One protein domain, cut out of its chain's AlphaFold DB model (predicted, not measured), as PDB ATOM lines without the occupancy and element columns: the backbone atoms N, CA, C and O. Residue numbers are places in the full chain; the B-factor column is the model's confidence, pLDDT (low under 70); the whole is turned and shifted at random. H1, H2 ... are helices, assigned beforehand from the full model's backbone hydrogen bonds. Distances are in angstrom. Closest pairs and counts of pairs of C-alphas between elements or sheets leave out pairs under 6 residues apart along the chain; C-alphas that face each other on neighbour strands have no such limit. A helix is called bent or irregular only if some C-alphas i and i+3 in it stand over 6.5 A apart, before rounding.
ATOM      1  N   ALA A 121     -37.721  45.431 -19.896       91.94
ATOM      2  CA  ALA A 121     -36.426  45.883 -19.397       91.94
ATOM      3  C   ALA A 121     -35.260  45.339 -20.237       91.94
ATOM      4  O   ALA A 121     -34.322  46.078 -20.532       91.94
ATOM      5  N   MET A 122     -35.333  44.075 -20.667       92.12
ATOM      6  CA  MET A 122     -34.307  43.454 -21.510       92.12
ATOM      7  C   MET A 122     -34.228  44.112 -22.888       92.12
ATOM      8  O   MET A 122     -33.135  44.455 -23.337       92.12
ATOM      9  N   LEU A 123     -35.376  44.350 -23.534       94.88
ATOM     10  CA  LEU A 123     -35.431  45.057 -24.818       94.88
ATOM     11  C   LEU A 123     -34.812  46.459 -24.696       94.88
ATOM     12  O   LEU A 123     -33.994  46.858 -25.523       94.88
ATOM     13  N   ALA A 124     -35.173  47.203 -23.647       95.38
ATOM     14  CA  ALA A 124     -34.701  48.569 -23.432       95.38
ATOM     15  C   ALA A 124     -33.196  48.633 -23.167       95.38
ATOM     16  O   ALA A 124     -32.492  49.446 -23.768       95.38
ATOM     17  N   ARG A 125     -32.697  47.733 -22.316       94.19
ATOM     18  CA  ARG A 125     -31.272  47.593 -22.024       94.19
ATOM     19  C   ARG A 125     -30.479  47.233 -23.270       94.19
ATOM     20  O   ARG A 125     -29.411  47.800 -23.486       94.19
ATOM     21  N   TRP A 126     -30.996  46.327 -24.100       94.50
ATOM     22  CA  TRP A 126     -30.347  45.951 -25.353       94.50
ATOM     23  C   TRP A 126     -30.185  47.163 -26.278       94.50
ATOM     24  O   TRP A 126     -29.076  47.423 -26.738       94.50
ATOM     25  N   VAL A 127     -31.245  47.957 -26.481       96.06
ATOM     26  CA  VAL A 127     -31.187  49.166 -27.328       96.06
ATOM     27  C   VAL A 127     -30.238  50.208 -26.740       96.06
ATOM     28  O   VAL A 127     -29.377  50.722 -27.451       96.06
ATOM     29  N   ALA A 128     -30.352  50.498 -25.442       95.06
ATOM     30  CA  ALA A 128     -29.501  51.475 -24.767       95.06
ATOM     31  C   ALA A 128     -28.014  51.101 -24.857       95.06
ATOM     32  O   ALA A 128     -27.181  51.963 -25.131       95.06
ATOM     33  N   ARG A 129     -27.679  49.812 -24.696       92.69
ATOM     34  CA  ARG A 129     -26.314  49.303 -24.896       92.69
ATOM     35  C   ARG A 129     -25.886  49.394 -26.361       92.69
ATOM     36  O   ARG A 129     -24.789  49.867 -26.630       92.69
ATOM     37  N   ARG A 130     -26.743  48.992 -27.306       93.50
ATOM     38  CA  ARG A 130     -26.443  49.014 -28.749       93.50
ATOM     39  C   ARG A 130     -26.135  50.417 -29.278       93.50
ATOM     40  O   ARG A 130     -25.330  50.547 -30.199       93.50
ATOM     41  N   LEU A 131     -26.777  51.433 -28.702       94.62
ATOM     42  CA  LEU A 131     -26.597  52.848 -29.035       94.62
ATOM     43  C   LEU A 131     -25.620  53.575 -28.101       94.62
ATOM     44  O   LEU A 131     -25.504  54.795 -28.187       94.62
ATOM     45  N   SER A 132     -24.971  52.872 -27.167       93.44
ATOM     46  CA  SER A 132     -24.104  53.470 -26.139       93.44
ATOM     47  C   SER A 132     -24.752  54.648 -25.387       93.44
ATOM     48  O   SER A 132     -24.080  55.596 -24.995       93.44
ATOM     49  N   THR A 133     -26.073  54.597 -25.181       94.62
ATOM     50  CA  THR A 133     -26.884  55.697 -24.638       94.62
ATOM     51  C   THR A 133     -27.724  55.198 -23.463       94.62
ATOM     52  O   THR A 133     -28.894  54.839 -23.603       94.62
ATOM     53  N   ARG A 134     -27.125  55.161 -22.266       92.88
ATOM     54  CA  ARG A 134     -27.753  54.597 -21.054       92.88
ATOM     55  C   ARG A 134     -29.038  55.321 -20.634       92.88
ATOM     56  O   ARG A 134     -29.964  54.694 -20.133       92.88
ATOM     57  N   GLU A 135     -29.117  56.627 -20.867       93.75
ATOM     58  CA  GLU A 135     -30.286  57.449 -20.526       93.75
ATOM     59  C   GLU A 135     -31.565  57.069 -21.292       93.75
ATOM     60  O   GLU A 135     -32.664  57.393 -20.840       93.75
ATOM     61  N   LEU A 136     -31.447  56.326 -22.402       94.62
ATOM     62  CA  LEU A 136     -32.593  55.791 -23.138       94.62
ATOM     63  C   LEU A 136     -33.236  54.572 -22.468       94.62
ATOM     64  O   LEU A 136     -34.397  54.287 -22.757       94.62
ATOM     65  N   GLU A 137     -32.540  53.869 -21.568       95.00
ATOM     66  CA  GLU A 137     -33.022  52.602 -21.000       95.00
ATOM     67  C   GLU A 137     -34.369  52.773 -20.281       95.00
ATOM     68  O   GLU A 137     -35.331  52.076 -20.593       95.00
ATOM     69  N   SER A 138     -34.482  53.736 -19.362       94.12
ATOM     70  CA  SER A 138     -35.729  53.950 -18.609       94.12
ATOM     71  C   SER A 138     -36.892  54.437 -19.500       94.12
ATOM     72  O   SER A 138     -37.961  53.816 -19.470       94.12
ATOM     73  N   PRO A 139     -36.717  55.463 -20.365       94.06
ATOM     74  CA  PRO A 139     -37.753  55.875 -21.312       94.06
ATOM     75  C   PRO A 139     -38.226  54.768 -22.260       94.06
ATOM     76  O   PRO A 139     -39.428  54.662 -22.512       94.06
ATOM     77  N   LEU A 140     -37.309  53.947 -22.786       95.81
ATOM     78  CA  LEU A 140     -37.646  52.825 -23.667       95.81
ATOM     79  C   LEU A 140     -38.379  51.723 -22.912       95.81
ATOM     80  O   LEU A 140     -39.406  51.249 -23.398       95.81
ATOM     81  N   ARG A 141     -37.910  51.370 -21.708       94.38
ATOM     82  CA  ARG A 141     -38.564  50.378 -20.848       94.38
ATOM     83  C   ARG A 141     -40.026  50.744 -20.631       94.38
ATOM     84  O   ARG A 141     -40.885  49.907 -20.874       94.38
ATOM     85  N   HIS A 142     -40.304  52.008 -20.308       91.69
ATOM     86  CA  HIS A 142     -41.674  52.484 -20.133       91.69
ATOM     87  C   HIS A 142     -42.526  52.300 -21.400       91.69
ATOM     88  O   HIS A 142     -43.677  51.877 -21.326       91.69
ATOM     89  N   GLN A 143     -41.989  52.582 -22.595       93.38
ATOM     90  CA  GLN A 143     -42.749  52.346 -23.831       93.38
ATOM     91  C   GLN A 143     -42.985  50.858 -24.096       93.38
ATOM     92  O   GLN A 143     -44.053  50.486 -24.579       93.38
ATOM     93  N   PHE A 144     -42.014  50.008 -23.785       93.38
ATOM     94  CA  PHE A 144     -42.141  48.569 -23.967       93.38
ATOM     95  C   PHE A 144     -43.129  47.953 -22.964       93.38
ATOM     96  O   PHE A 144     -43.969  47.159 -23.377       93.38
ATOM     97  N   GLU A 145     -43.128  48.388 -21.701       90.50
ATOM     98  CA  GLU A 145     -44.109  47.999 -20.668       90.50
ATOM     99  C   GLU A 145     -45.532  48.349 -21.105       90.50
ATOM    100  O   GLU A 145     -46.405  47.481 -21.162       90.50
ATOM    101  N   ARG A 146     -45.734  49.596 -21.554       87.81
ATOM    102  CA  ARG A 146     -47.012  50.077 -22.102       87.81
ATOM    103  C   ARG A 146     -47.521  49.267 -23.285       87.81
ATOM    104  O   ARG A 146     -48.721  49.270 -23.542       87.81
ATOM    105  N   SER A 147     -46.622  48.661 -24.053       88.00
ATOM    106  CA  SER A 147     -46.989  47.928 -25.258       88.00
ATOM    107  C   SER A 147     -47.172  46.430 -25.047       88.00
ATOM    108  O   SER A 147     -47.848  45.812 -25.866       88.00
ATOM    109  N   LEU A 148     -46.525  45.855 -24.032       85.94
ATOM    110  CA  LEU A 148     -46.510  44.415 -23.762       85.94
ATOM    111  C   LEU A 148     -47.352  44.027 -22.535       85.94
ATOM    112  O   LEU A 148     -47.351  42.864 -22.160       85.94
ATOM    113  N   GLY A 149     -48.065  44.976 -21.916       69.62
ATOM    114  CA  GLY A 149     -49.016  44.698 -20.830       69.62
ATOM    115  C   GLY A 149     -48.389  44.555 -19.438       69.62
ATOM    116  O   GLY A 149     -49.039  44.072 -18.517       69.62
ATOM    117  N   GLY A 150     -47.135  44.979 -19.254       57.66
ATOM    118  CA  GLY A 150     -46.423  44.839 -17.984       57.66
ATOM    119  C   GLY A 150     -46.725  45.969 -16.998       57.66
ATOM    120  O   GLY A 150     -46.034  46.978 -17.030       57.66
ATOM    121  N   GLY A 151     -47.701  45.762 -16.107       52.41
ATOM    122  CA  GLY A 151     -47.910  46.547 -14.880       52.41
ATOM    123  C   GLY A 151     -48.451  47.969 -15.068       52.41
ATOM    124  O   GLY A 151     -48.247  48.611 -16.098       52.41
ATOM    125  N   ALA A 152     -49.171  48.468 -14.056       47.72
ATOM    126  CA  ALA A 152     -49.623  49.855 -14.003       47.72
ATOM    127  C   ALA A 152     -48.425  50.774 -14.264       47.72
ATOM    128  O   ALA A 152     -47.393  50.665 -13.600       47.72
ATOM    129  N   ALA A 153     -48.549  51.630 -15.278       51.84
ATOM    130  CA  ALA A 153     -47.559  52.649 -15.569       51.84
ATOM    131  C   ALA A 153     -47.228  53.371 -14.264       51.84
ATOM    132  O   ALA A 153     -48.140  53.893 -13.632       51.84
ATOM    133  N   ALA A 154     -45.964  53.321 -13.834       51.00
ATOM    134  CA  ALA A 154     -45.550  53.974 -12.602       51.00
ATOM    135  C   ALA A 154     -46.069  55.421 -12.610       51.00
ATOM    136  O   ALA A 154     -45.778  56.175 -13.546       51.00
ATOM    137  N   ASP A 155     -46.880  55.748 -11.602       46.75
ATOM    138  CA  ASP A 155     -47.548  57.034 -11.435       46.75
ATOM    139  C   ASP A 155     -46.560  58.192 -11.656       46.75
ATOM    140  O   ASP A 155     -45.505  58.268 -11.024       46.75
ATOM    141  N   GLY A 156     -46.892  59.076 -12.606       55.78
ATOM    142  CA  GLY A 156     -46.043  60.202 -13.033       55.78
ATOM    143  C   GLY A 156     -45.886  60.380 -14.552       55.78
ATOM    144  O   GLY A 156     -44.953  61.049 -15.004       55.78
ATOM    145  N   ASP A 157     -46.764  59.772 -15.355       62.00
ATOM    146  CA  ASP A 157     -46.653  59.655 -16.811       62.00
ATOM    147  C   ASP A 157     -46.378  60.962 -17.567       62.00
ATOM    148  O   ASP A 157     -47.246  61.812 -17.789       62.00
ATOM    149  N   ARG A 158     -45.168  61.064 -18.123       72.44
ATOM    150  CA  ARG A 158     -44.909  61.981 -19.234       72.44
ATOM    151  C   ARG A 158     -45.789  61.582 -20.422       72.44
ATOM    152  O   ARG A 158     -45.842  60.415 -20.807       72.44
ATOM    153  N   SER A 159     -46.427  62.561 -21.062       82.88
ATOM    154  CA  SER A 159     -47.241  62.309 -22.257       82.88
ATOM    155  C   SER A 159     -46.427  61.669 -23.395       82.88
ATOM    156  O   SER A 159     -45.207  61.836 -23.498       82.88
ATOM    157  N   VAL A 160     -47.108  60.979 -24.317       85.31
ATOM    158  CA  VAL A 160     -46.498  60.394 -25.533       85.31
ATOM    159  C   VAL A 160     -45.698  61.437 -26.328       85.31
ATOM    160  O   VAL A 160     -44.632  61.129 -26.868       85.31
ATOM    161  N   ALA A 161     -46.173  62.686 -26.366       89.19
ATOM    162  CA  ALA A 161     -45.482  63.796 -27.018       89.19
ATOM    163  C   ALA A 161     -44.176  64.174 -26.300       89.19
ATOM    164  O   ALA A 161     -43.183  64.497 -26.948       89.19
ATOM    165  N   SER A 162     -44.143  64.113 -24.967       90.75
ATOM    166  CA  SER A 162     -42.926  64.354 -24.184       90.75
ATOM    167  C   SER A 162     -41.867  63.277 -24.422       90.75
ATOM    168  O   SER A 162     -40.707  63.614 -24.641       90.75
ATOM    169  N   TYR A 163     -42.257  62.001 -24.474       92.56
ATOM    170  CA  TYR A 163     -41.331  60.925 -24.844       92.56
ATOM    171  C   TYR A 163     -40.847  61.037 -26.291       92.56
ATOM    172  O   TYR A 163     -39.666  60.853 -26.555       92.56
ATOM    173  N   SER A 164     -41.725  61.394 -27.228       93.56
ATOM    174  CA  SER A 164     -41.334  61.545 -28.637       93.56
ATOM    175  C   SER A 164     -40.317  62.677 -28.833       93.56
ATOM    176  O   SER A 164     -39.351  62.494 -29.566       93.56
ATOM    177  N   ARG A 165     -40.468  63.798 -28.110       94.19
ATOM    178  CA  ARG A 165     -39.469  64.886 -28.067       94.19
ATOM    179  C   ARG A 165     -38.142  64.476 -27.421       94.19
ATOM    180  O   ARG A 165     -37.105  65.048 -27.737       94.19
ATOM    181  N   LEU A 166     -38.167  63.524 -26.487       93.75
ATOM    182  CA  LEU A 166     -36.945  62.954 -25.922       93.75
ATOM    183  C   LEU A 166     -36.245  62.078 -26.966       93.75
ATOM    184  O   LEU A 166     -35.064  62.277 -27.227       93.75
ATOM    185  N   PHE A 167     -36.971  61.152 -27.598       95.75
ATOM    186  CA  PHE A 167     -36.396  60.220 -28.571       95.75
ATOM    187  C   PHE A 167     -35.873  60.898 -29.839       95.75
ATOM    188  O   PHE A 167     -34.866  60.445 -30.382       95.75
ATOM    189  N   SER A 168     -36.474  62.017 -30.256       94.56
ATOM    190  CA  SER A 168     -36.029  62.777 -31.430       94.56
ATOM    191  C   SER A 168     -34.599  63.315 -31.318       94.56
ATOM    192  O   SER A 168     -34.017  63.696 -32.327       94.56
ATOM    193  N   ARG A 169     -34.020  63.353 -30.109       94.06
ATOM    194  CA  ARG A 169     -32.611  63.721 -29.891       94.06
ATOM    195  C   ARG A 169     -31.628  62.647 -30.364       94.06
ATOM    196  O   ARG A 169     -30.472  62.965 -30.600       94.06
ATOM    197  N   TYR A 170     -32.085  61.401 -30.489       92.38
ATOM    198  CA  TYR A 170     -31.240  60.240 -30.794       92.38
ATOM    199  C   TYR A 170     -31.553  59.621 -32.159       92.38
ATOM    200  O   TYR A 170     -30.732  58.888 -32.697       92.38
ATOM    201  N   GLY A 171     -32.734  59.887 -32.725       93.31
ATOM    202  CA  GLY A 171     -33.084  59.487 -34.087       93.31
ATOM    203  C   GLY A 171     -34.570  59.657 -34.403       93.31
ATOM    204  O   GLY A 171     -35.298  60.333 -33.680       93.31
ATOM    205  N   GLY A 172     -35.025  59.050 -35.501       93.44
ATOM    206  CA  GLY A 172     -36.346  59.324 -36.085       93.44
ATOM    207  C   GLY A 172     -37.554  58.630 -35.442       93.44
ATOM    208  O   GLY A 172     -38.687  58.958 -35.787       93.44
ATOM    209  N   TYR A 173     -37.357  57.673 -34.535       97.25
ATOM    210  CA  TYR A 173     -38.453  56.927 -33.917       97.25
ATOM    211  C   TYR A 173     -39.099  57.678 -32.755       97.25
ATOM    212  O   TYR A 173     -38.455  58.093 -31.793       97.25
ATOM    213  N   THR A 174     -40.423  57.788 -32.826       96.75
ATOM    214  CA  THR A 174     -41.291  58.316 -31.777       96.75
ATOM    215  C   THR A 174     -41.596  57.254 -30.723       96.75
ATOM    216  O   THR A 174     -41.331  56.062 -30.887       96.75
ATOM    217  N   ALA A 175     -42.262  57.664 -29.643       94.62
ATOM    218  CA  ALA A 175     -42.722  56.731 -28.618       94.62
ATOM    219  C   ALA A 175     -43.664  55.641 -29.172       94.62
ATOM    220  O   ALA A 175     -43.654  54.515 -28.681       94.62
ATOM    221  N   ARG A 176     -44.463  55.949 -30.206       94.06
ATOM    222  CA  ARG A 176     -45.352  54.965 -30.844       94.06
ATOM    223  C   ARG A 176     -44.586  53.966 -31.705       94.06
ATOM    224  O   ARG A 176     -44.962  52.797 -31.716       94.06
ATOM    225  N   ASP A 177     -43.523  54.405 -32.376       97.12
ATOM    226  CA  ASP A 177     -42.670  53.511 -33.161       97.12
ATOM    227  C   ASP A 177     -41.984  52.497 -32.227       97.12
ATOM    228  O   ASP A 177     -42.065  51.297 -32.464       97.12
ATOM    229  N   TRP A 178     -41.441  52.936 -31.083       96.81
ATOM    230  CA  TRP A 178     -40.865  52.021 -30.084       96.81
ATOM    231  C   TRP A 178     -41.880  51.005 -29.537       96.81
ATOM    232  O   TRP A 178     -41.570  49.820 -29.426       96.81
ATOM    233  N   ARG A 179     -43.125  51.418 -29.272       94.25
ATOM    234  CA  ARG A 179     -44.205  50.476 -28.912       94.25
ATOM    235  C   ARG A 179     -44.456  49.458 -30.029       94.25
ATOM    236  O   ARG A 179     -44.562  48.264 -29.768       94.25
ATOM    237  N   ALA A 180     -44.512  49.908 -31.282       94.56
ATOM    238  CA  ALA A 180     -44.679  49.020 -32.431       94.56
ATOM    239  C   ALA A 180     -43.536  47.995 -32.548       94.56
ATOM    240  O   ALA A 180     -43.805  46.821 -32.800       94.56
ATOM    241  N   LEU A 181     -42.290  48.412 -32.298       96.88
ATOM    242  CA  LEU A 181     -41.122  47.529 -32.286       96.88
ATOM    243  C   LEU A 181     -41.209  46.456 -31.194       96.88
ATOM    244  O   LEU A 181     -40.941  45.292 -31.479       96.88
ATOM    245  N   ALA A 182     -41.663  46.797 -29.985       94.12
ATOM    246  CA  ALA A 182     -41.885  45.799 -28.934       94.12
ATOM    247  C   ALA A 182     -42.907  44.731 -29.353       94.12
ATOM    248  O   ALA A 182     -42.671  43.537 -29.166       94.12
ATOM    249  N   ARG A 183     -44.011  45.142 -29.993       91.81
ATOM    250  CA  ARG A 183     -45.020  44.203 -30.519       91.81
ATOM    251  C   ARG A 183     -44.467  43.329 -31.638       91.81
ATOM    252  O   ARG A 183     -44.829  42.163 -31.715       91.81
ATOM    253  N   LEU A 184     -43.590  43.866 -32.490       93.81
ATOM    254  CA  LEU A 184     -42.902  43.071 -33.509       93.81
ATOM    255  C   LEU A 184     -41.967  42.026 -32.888       93.81
ATOM    256  O   LEU A 184     -41.957  40.890 -33.356       93.81
ATOM    257  N   CYS A 185     -41.228  42.368 -31.829       93.88
ATOM    258  CA  CYS A 185     -40.408  41.398 -31.099       93.88
ATOM    259  C   CYS A 185     -41.266  40.258 -30.530       93.88
ATOM    260  O   CYS A 185     -40.938  39.091 -30.730       93.88
ATOM    261  N   ALA A 186     -42.386  40.589 -29.877       89.62
ATOM    262  CA  ALA A 186     -43.319  39.594 -29.345       89.62
ATOM    263  C   ALA A 186     -43.923  38.710 -30.452       89.62
ATOM    264  O   ALA A 186     -43.963  37.489 -30.321       89.62
ATOM    265  N   LEU A 187     -44.325  39.318 -31.573       88.62
ATOM    266  CA  LEU A 187     -44.850  38.615 -32.745       88.62
ATOM    267  C   LEU A 187     -43.850  37.600 -33.309       88.62
ATOM    268  O   LEU A 187     -44.242  36.473 -33.596       88.62
ATOM    269  N   VAL A 188     -42.585  37.985 -33.506       90.50
ATOM    270  CA  VAL A 188     -41.559  37.083 -34.060       90.50
ATOM    271  C   VAL A 188     -41.375  35.865 -33.164       90.50
ATOM    272  O   VAL A 188     -41.374  34.741 -33.652       90.50
ATOM    273  N   ILE A 189     -41.314  36.069 -31.849       87.69
ATOM    274  CA  ILE A 189     -41.180  34.967 -30.891       87.69
ATOM    275  C   ILE A 189     -42.387  34.039 -30.987       87.69
ATOM    276  O   ILE A 189     -42.207  32.856 -31.258       87.69
ATOM    277  N   ALA A 190     -43.602  34.585 -30.902       83.81
ATOM    278  CA  ALA A 190     -44.835  33.805 -30.994       83.81
ATOM    279  C   ALA A 190     -44.961  33.023 -32.314       83.81
ATOM    280  O   ALA A 190     -45.524  31.935 -32.335       83.81
ATOM    281  N   ARG A 191     -44.430  33.553 -33.424       83.62
ATOM    282  CA  ARG A 191     -44.421  32.865 -34.729       83.62
ATOM    283  C   ARG A 191     -43.373  31.761 -34.838       83.62
ATOM    284  O   ARG A 191     -43.478  30.941 -35.745       83.62
ATOM    285  N   THR A 192     -42.360  31.779 -33.978       81.81
ATOM    286  CA  THR A 192     -41.260  30.808 -34.005       81.81
ATOM    287  C   THR A 192     -41.349  29.762 -32.899       81.81
ATOM    288  O   THR A 192     -40.748  28.708 -33.064       81.81
ATOM    289  N   SER A 193     -42.084  30.002 -31.810       76.12
ATOM    290  CA  SER A 193     -42.228  29.034 -30.716       76.12
ATOM    291  C   SER A 193     -42.955  27.753 -31.143       76.12
ATOM    292  O   SER A 193     -43.923  27.793 -31.898       76.12
ATOM    293  N   GLU A 194     -42.461  26.614 -30.648       63.06
ATOM    294  CA  GLU A 194     -43.028  25.273 -30.891       63.06
ATOM    295  C   GLU A 194     -44.186  24.949 -29.951       63.06
ATOM    296  O   GLU A 194     -45.101  24.216 -30.331       63.06
ATOM    297  N   ASP A 195     -44.173  25.527 -28.751       56.19
ATOM    298  CA  ASP A 195     -45.245  25.354 -27.787       56.19
ATOM    299  C   ASP A 195     -46.454  26.157 -28.274       56.19
ATOM    300  O   ASP A 195     -46.558  27.371 -28.097       56.19
ATOM    301  N   GLY A 196     -47.379  25.450 -28.927       46.31
ATOM    302  CA  GLY A 196     -48.683  25.947 -29.373       46.31
ATOM    303  C   GLY A 196     -49.597  26.427 -28.238       46.31
ATOM    304  O   GLY A 196     -50.757  26.764 -28.492       46.31
ATOM    305  N   GLU A 197     -49.088  26.505 -27.005       44.38
ATOM    306  CA  GLU A 197     -49.684  27.277 -25.925       44.38
ATOM    307  C   GLU A 197     -49.554  28.762 -26.251       44.38
ATOM    308  O   GLU A 197     -48.630  29.483 -25.860       44.38
ATOM    309  N   ARG A 198     -50.545  29.194 -27.038       47.31
ATOM    310  CA  ARG A 198     -51.048  30.558 -27.123       47.31
ATOM    311  C   ARG A 198     -50.746  31.257 -25.801       47.31
ATOM    312  O   ARG A 198     -51.412  30.997 -24.804       47.31
ATOM    313  N   HIS A 199     -49.780  32.175 -25.819       44.28
ATOM    314  CA  HIS A 199     -49.825  33.321 -24.922       44.28
ATOM    315  C   HIS A 199     -51.145  34.015 -25.275       44.28
ATOM    316  O   HIS A 199     -51.261  34.679 -26.308       44.28
ATOM    317  N   GLY A 200     -52.186  33.596 -24.555       39.38
ATOM    318  CA  GLY A 200     -53.577  33.724 -24.949       39.38
ATOM    319  C   GLY A 200     -53.967  35.179 -25.000       39.38
ATOM    320  O   GLY A 200     -53.571  35.903 -24.111       39.38
ATOM    321  N   ASP A 201     -54.698  35.579 -26.041       43.28
ATOM    322  CA  ASP A 201     -55.569  36.767 -26.120       43.28
ATOM    323  C   ASP A 201     -55.082  38.118 -25.532       43.28
ATOM    324  O   ASP A 201     -55.849  39.069 -25.411       43.28
ATOM    325  N   ASP A 202     -53.792  38.261 -25.227       46.91
ATOM    326  CA  ASP A 202     -53.254  39.318 -24.367       46.91
ATOM    327  C   ASP A 202     -52.790  40.513 -25.203       46.91
ATOM    328  O   ASP A 202     -51.618  40.880 -25.196       46.91
ATOM    329  N   GLY A 203     -53.667  41.076 -26.048       50.53
ATOM    330  CA  GLY A 203     -53.456  42.355 -26.765       50.53
ATOM    331  C   GLY A 203     -52.198  42.485 -27.660       50.53
ATOM    332  O   GLY A 203     -51.972  43.517 -28.302       50.53
ATOM    333  N   THR A 204     -51.376  41.442 -27.736       54.78
ATOM    334  CA  THR A 204     -50.048  41.386 -28.356       54.78
ATOM    335  C   THR A 204     -50.124  40.861 -29.783       54.78
ATOM    336  O   THR A 204     -49.220  41.128 -30.579       54.78
ATOM    337  N   GLN A 205     -51.239  40.227 -30.163       67.69
ATOM    338  CA  GLN A 205     -51.516  39.891 -31.555       67.69
ATOM    339  C   GLN A 205     -51.684  41.169 -32.385       67.69
ATOM    340  O   GLN A 205     -52.550  42.017 -32.161       67.69
ATOM    341  N   LEU A 206     -50.796  41.331 -33.362       79.81
ATOM    342  CA  LEU A 206     -50.917  42.354 -34.389       79.81
ATOM    343  C   LEU A 206     -51.845  41.825 -35.489       79.81
ATOM    344  O   LEU A 206     -51.550  40.767 -36.050       79.81
ATOM    345  N   PRO A 207     -52.908  42.559 -35.878       87.06
ATOM    346  CA  PRO A 207     -53.658  42.228 -37.082       87.06
ATOM    347  C   PRO A 207     -52.712  42.112 -38.280       87.06
ATOM    348  O   PRO A 207     -51.785  42.916 -38.410       87.06
ATOM    349  N   PHE A 208     -52.960  41.158 -39.180       86.62
ATOM    350  CA  PHE A 208     -52.061  40.856 -40.303       86.62
ATOM    351  C   PHE A 208     -51.656  42.095 -41.117       86.62
ATOM    352  O   PHE A 208     -50.480  42.268 -41.442       86.62
ATOM    353  N   ARG A 209     -52.607  42.997 -41.402       92.50
ATOM    354  CA  ARG A 209     -52.338  44.260 -42.114       92.50
ATOM    355  C   ARG A 209     -51.350  45.145 -41.354       92.50
ATOM    356  O   ARG A 209     -50.403  45.656 -41.945       92.50
ATOM    357  N   THR A 210     -51.534  45.284 -40.043       92.31
ATOM    358  CA  THR A 210     -50.651  46.073 -39.177       92.31
ATOM    359  C   THR A 210     -49.270  45.437 -39.072       92.31
ATOM    360  O   THR A 210     -48.273  46.140 -39.193       92.31
ATOM    361  N   ALA A 211     -49.196  44.114 -38.907       91.38
ATOM    362  CA  ALA A 211     -47.927  43.394 -38.869       91.38
ATOM    363  C   ALA A 211     -47.160  43.516 -40.197       91.38
ATOM    364  O   ALA A 211     -45.956  43.765 -40.198       91.38
ATOM    365  N   SER A 212     -47.858  43.415 -41.329       94.56
ATOM    366  CA  SER A 212     -47.273  43.599 -42.663       94.56
ATOM    367  C   SER A 212     -46.757  45.022 -42.868       94.56
ATOM    368  O   SER A 212     -45.625  45.213 -43.302       94.56
ATOM    369  N   HIS A 213     -47.542  46.031 -42.478       96.25
ATOM    370  CA  HIS A 213     -47.103  47.424 -42.520       96.25
ATOM    371  C   HIS A 213     -45.882  47.666 -41.617       96.25
ATOM    372  O   HIS A 213     -44.911  48.276 -42.054       96.25
ATOM    373  N   TYR A 214     -45.893  47.169 -40.378       96.06
ATOM    374  CA  TYR A 214     -44.791  47.359 -39.431       96.06
ATOM    375  C   TYR A 214     -43.507  46.650 -39.866       96.06
ATOM    376  O   TYR A 214     -42.437  47.244 -39.780       96.06
ATOM    377  N   THR A 215     -43.595  45.415 -40.361       96.19
ATOM    378  CA  THR A 215     -42.420  44.683 -40.870       96.19
ATOM    379  C   THR A 215     -41.792  45.391 -42.069       96.19
ATOM    380  O   THR A 215     -40.580  45.599 -42.074       96.19
ATOM    381  N   GLY A 216     -42.602  45.872 -43.018       97.25
ATOM    382  CA  GLY A 216     -42.106  46.675 -44.137       97.25
ATOM    383  C   GLY A 216     -41.492  48.005 -43.687       97.25
ATOM    384  O   GLY A 216     -40.362  48.316 -44.052       97.25
ATOM    385  N   ARG A 217     -42.208  48.768 -42.851       96.94
ATOM    386  CA  ARG A 217     -41.796  50.107 -42.394       96.94
ATOM    387  C   ARG A 217     -40.535  50.089 -41.536       96.94
ATOM    388  O   ARG A 217     -39.682  50.948 -41.719       96.94
ATOM    389  N   TYR A 218     -40.453  49.179 -40.567       97.62
ATOM    390  CA  TYR A 218     -39.387  49.207 -39.566       97.62
ATOM    391  C   TYR A 218     -38.254  48.237 -39.859       97.62
ATOM    392  O   TYR A 218     -37.130  48.513 -39.473       97.62
ATOM    393  N   LEU A 219     -38.524  47.097 -40.492       96.12
ATOM    394  CA  LEU A 219     -37.510  46.054 -40.676       96.12
ATOM    395  C   LEU A 219     -37.007  45.974 -42.121       96.12
ATOM    396  O   LEU A 219     -36.033  45.268 -42.374       96.12
ATOM    397  N   GLY A 220     -37.684  46.640 -43.064       94.88
ATOM    398  CA  GLY A 220     -37.349  46.590 -44.487       94.88
ATOM    399  C   GLY A 220     -37.535  45.205 -45.116       94.88
ATOM    400  O   GLY A 220     -36.922  44.911 -46.139       94.88
ATOM    401  N   VAL A 221     -38.344  44.329 -44.509       95.06
ATOM    402  CA  VAL A 221     -38.558  42.950 -44.978       95.06
ATOM    403  C   VAL A 221     -40.037  42.602 -45.085       95.06
ATOM    404  O   VAL A 221     -40.893  43.188 -44.423       95.06
ATOM    405  N   ALA A 222     -40.337  41.597 -45.908       94.62
ATOM    406  CA  ALA A 222     -41.680  41.043 -46.019       94.62
ATOM    407  C   ALA A 222     -42.103  40.320 -44.729       94.62
ATOM    408  O   ALA A 222     -41.297  39.638 -44.095       94.62
ATOM    409  N   TYR A 223     -43.398  40.377 -44.402       92.12
ATOM    410  CA  TYR A 223     -43.966  39.750 -43.203       92.12
ATOM    411  C   TYR A 223     -43.584  38.272 -43.031       92.12
ATOM    412  O   TYR A 223     -43.294  37.850 -41.916       92.12
ATOM    413  N   ARG A 224     -43.515  37.488 -44.119       90.94
ATOM    414  CA  ARG A 224     -43.151  36.056 -44.075       90.94
ATOM    415  C   ARG A 224     -41.808  35.778 -43.386       90.94
ATOM    416  O   ARG A 224     -41.696  34.788 -42.671       90.94
ATOM    417  N   VAL A 225     -40.852  36.707 -43.496       91.94
ATOM    418  CA  VAL A 225     -39.505  36.595 -42.912       91.94
ATOM    419  C   VAL A 225     -39.561  36.475 -41.384       91.94
ATOM    420  O   VAL A 225     -38.689  35.862 -40.778       91.94
ATOM    421  N   THR A 226     -40.617  36.991 -40.746       89.69
ATOM    422  CA  THR A 226     -40.811  36.889 -39.287       89.69
ATOM    423  C   THR A 226     -40.973  35.462 -38.765       89.69
ATOM    424  O   THR A 226     -40.770  35.248 -37.578       89.69
ATOM    425  N   ALA A 227     -41.334  34.495 -39.617       87.44
ATOM    426  CA  ALA A 227     -41.369  33.075 -39.249       87.44
ATOM    427  C   ALA A 227     -40.071  32.328 -39.606       87.44
ATOM    428  O   ALA A 227     -39.860  31.208 -39.152       87.44
ATOM    429  N   GLU A 228     -39.209  32.933 -40.424       89.81
ATOM    430  CA  GLU A 228     -37.979  32.318 -40.936       89.81
ATOM    431  C   GLU A 228     -36.753  32.660 -40.087       89.81
ATOM    432  O   GLU A 228     -35.729  31.997 -40.216       89.81
ATOM    433  N   ARG A 229     -36.830  33.703 -39.250       93.50
ATOM    434  CA  ARG A 229     -35.713  34.196 -38.436       93.50
ATOM    435  C   ARG A 229     -36.011  34.069 -36.950       93.50
ATOM    436  O   ARG A 229     -36.984  34.621 -36.448       93.50
ATOM    437  N   LEU A 230     -35.119  33.381 -36.258       92.81
ATOM    438  CA  LEU A 230     -35.119  33.172 -34.823       92.81
ATOM    439  C   LEU A 230     -34.541  34.374 -34.076       92.81
ATOM    440  O   LEU A 230     -33.676  35.096 -34.573       92.81
ATOM    441  N   GLY A 231     -34.999  34.528 -32.837       92.12
ATOM    442  CA  GLY A 231     -34.575  35.592 -31.937       92.12
ATOM    443  C   GLY A 231     -35.338  36.898 -32.139       92.12
ATOM    444  O   GLY A 231     -35.917  37.155 -33.188       92.12
ATOM    445  N   TRP A 232     -35.344  37.745 -31.115       94.19
ATOM    446  CA  TRP A 232     -35.930  39.090 -31.190       94.19
ATOM    447  C   TRP A 232     -34.868  40.151 -31.485       94.19
ATOM    448  O   TRP A 232     -35.187  41.260 -31.903       94.19
ATOM    449  N   GLU A 233     -33.592  39.822 -31.292       95.44
ATOM    450  CA  GLU A 233     -32.474  40.759 -31.399       95.44
ATOM    451  C   GLU A 233     -32.308  41.280 -32.824       95.44
ATOM    452  O   GLU A 233     -32.016  42.458 -33.033       95.44
ATOM    453  N   TRP A 234     -32.591  40.434 -33.815       95.81
ATOM    454  CA  TRP A 234     -32.570  40.840 -35.214       95.81
ATOM    455  C   TRP A 234     -33.657  41.862 -35.554       95.81
ATOM    456  O   TRP A 234     -33.440  42.680 -36.443       95.81
ATOM    457  N   VAL A 235     -34.802  41.839 -34.859       96.94
ATOM    458  CA  VAL A 235     -35.902  42.794 -35.072       96.94
ATOM    459  C   VAL A 235     -35.449  44.188 -34.667       96.94
ATOM    460  O   VAL A 235     -35.592  45.137 -35.436       96.94
ATOM    461  N   LEU A 236     -34.855  44.311 -33.478       97.31
ATOM    462  CA  LEU A 236     -34.344  45.592 -33.002       97.31
ATOM    463  C   LEU A 236     -33.165  46.067 -33.847       97.31
ATOM    464  O   LEU A 236     -33.143  47.228 -34.237       97.31
ATOM    465  N   GLU A 237     -32.224  45.191 -34.200       97.06
ATOM    466  CA  GLU A 237     -31.112  45.580 -35.071       97.06
ATOM    467  C   GLU A 237     -31.600  46.032 -36.456       97.06
ATOM    468  O   GLU A 237     -31.173  47.080 -36.938       97.06
ATOM    469  N   ALA A 238     -32.524  45.299 -37.088       97.06
ATOM    470  CA  ALA A 238     -33.118  45.696 -38.365       97.06
ATOM    471  C   ALA A 238     -33.812  47.061 -38.262       97.06
ATOM    472  O   ALA A 238     -33.655  47.903 -39.146       97.06
ATOM    473  N   ALA A 239     -34.525  47.300 -37.159       97.75
ATOM    474  CA  ALA A 239     -35.158  48.580 -36.882       97.75
ATOM    475  C   ALA A 239     -34.148  49.712 -36.719       97.75
ATOM    476  O   ALA A 239     -34.337  50.780 -37.301       97.75
ATOM    477  N   LEU A 240     -33.068  49.497 -35.972       97.44
ATOM    478  CA  LEU A 240     -32.022  50.499 -35.799       97.44
ATOM    479  C   LEU A 240     -31.321  50.814 -37.125       97.44
ATOM    480  O   LEU A 240     -31.094  51.988 -37.415       97.44
ATOM    481  N   ARG A 241     -31.038  49.801 -37.954       95.69
ATOM    482  CA  ARG A 241     -30.452  49.988 -39.293       95.69
ATOM    483  C   ARG A 241     -31.393  50.767 -40.213       95.69
ATOM    484  O   ARG A 241     -30.988  51.763 -40.804       95.69
ATOM    485  N   THR A 242     -32.667  50.374 -40.282       96.38
ATOM    486  CA  THR A 242     -33.686  51.045 -41.115       96.38
ATOM    487  C   THR A 242     -33.918  52.490 -40.671       96.38
ATOM    488  O   THR A 242     -34.000  53.396 -41.498       96.38
ATOM    489  N   GLY A 243     -33.951  52.724 -39.358       95.62
ATOM    490  CA  GLY A 243     -34.079  54.050 -38.755       95.62
ATOM    491  C   GLY A 243     -32.788  54.873 -38.759       95.62
ATOM    492  O   GLY A 243     -32.794  55.978 -38.223       95.62
ATOM    493  N   ARG A 244     -31.695  54.350 -39.340       95.00
ATOM    494  CA  ARG A 244     -30.363  54.977 -39.413       95.00
ATOM    495  C   ARG A 244     -29.762  55.359 -38.055       95.00
ATOM    496  O   ARG A 244     -28.957  56.278 -37.970       95.00
TER     497      ARG A 244
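What this domain is: This is residues 121 to 244 of the 249 residues of an uncharacterized protein of Gemmatimonadetes bacterium (UniProt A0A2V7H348). One long helix, H4, runs through the middle of a rounded domain, and the other helices are set round it mostly crosswise. The helical hairpin of H1 and H2 lies on one side, with H2 packed on H4; H5, H6 and H7 cover another side, and H3 crosses the first end of H4. The printed part has 124 residues with seven named helices, H1 to H7 in order, and no named strand: the class is all helix. It is compact, with a radius of gyration of the C-alphas of 14.2 A and spans of 37 by 32 by 25 A.

How they stand to each other: H1, residues 121 to 130, and H2, residues 134 to 148, form a hairpin: they touch, closest at the C-alphas of Ala 124 and Arg 141, 5.0 A, and run opposite ways at a steep tilt of 38 degrees. H4, residues 175 to 192, is the hub and touches five helices. With residues 175 to 183 alone it touches H2, closest at the C-alphas of Ser 147 and Arg 179, 5.3 A, at a steep tilt of 63 degrees. H3, residues 160 to 167, is about perpendicular to H4 at 85 degrees and touches its residues 175 to 176 alone; the C-alphas of Ser 164 and Ala 175 are closest, 5.0 A. H5, residues 208 to 219, touches residues 180 to 184 of H4 alone, closest at the C-alphas of Ala 180 and Tyr 214, 7.2 A. H6, residues 223 to 227, touches residues 187 to 192 of H4 alone, closest at the C-alphas of Val 188 and Thr 226, 5.3 A. H7, residues 233 to 242, touches residues 181 to 185 of H4 alone, closest at the C-alphas of Cys 185 and Val 235, 6.2 A, and they run opposite ways at a steep tilt of 41 degrees. H3 is apart from H5, H6 and H7. In H1, H3, H4, H5 and H7 every O i to N i+4 pair is within hydrogen-bond range; in H2 9 of 11 are, and in H6 0 of 1, beside 2 of 2 O i to N i+3 pairs.

Where its parts are: H1 begins at C-alpha 121, (-36.426, 45.883, -19.397). H2 is 21.5 A long and only just irregular: C-alphas 135 and 138 are 6.7 A apart. H4, 26.5 A long, starts at (-42.722, 56.731, -28.618). H5 measures 15.5 A, and H7 ends at C-alpha 242, (-33.686, 51.045, -41.115).

The domain as a whole: The C-alphas farthest apart are those of Arg 169 and Gly 196, 41.1 A. The printed part has no cut. The links H2 to H3 and H4 to H5 are long, with 11 and 15 residues. The mean pLDDT of the printed part is 85.8; residues 149 to 157 and 194 to 205 are under 70.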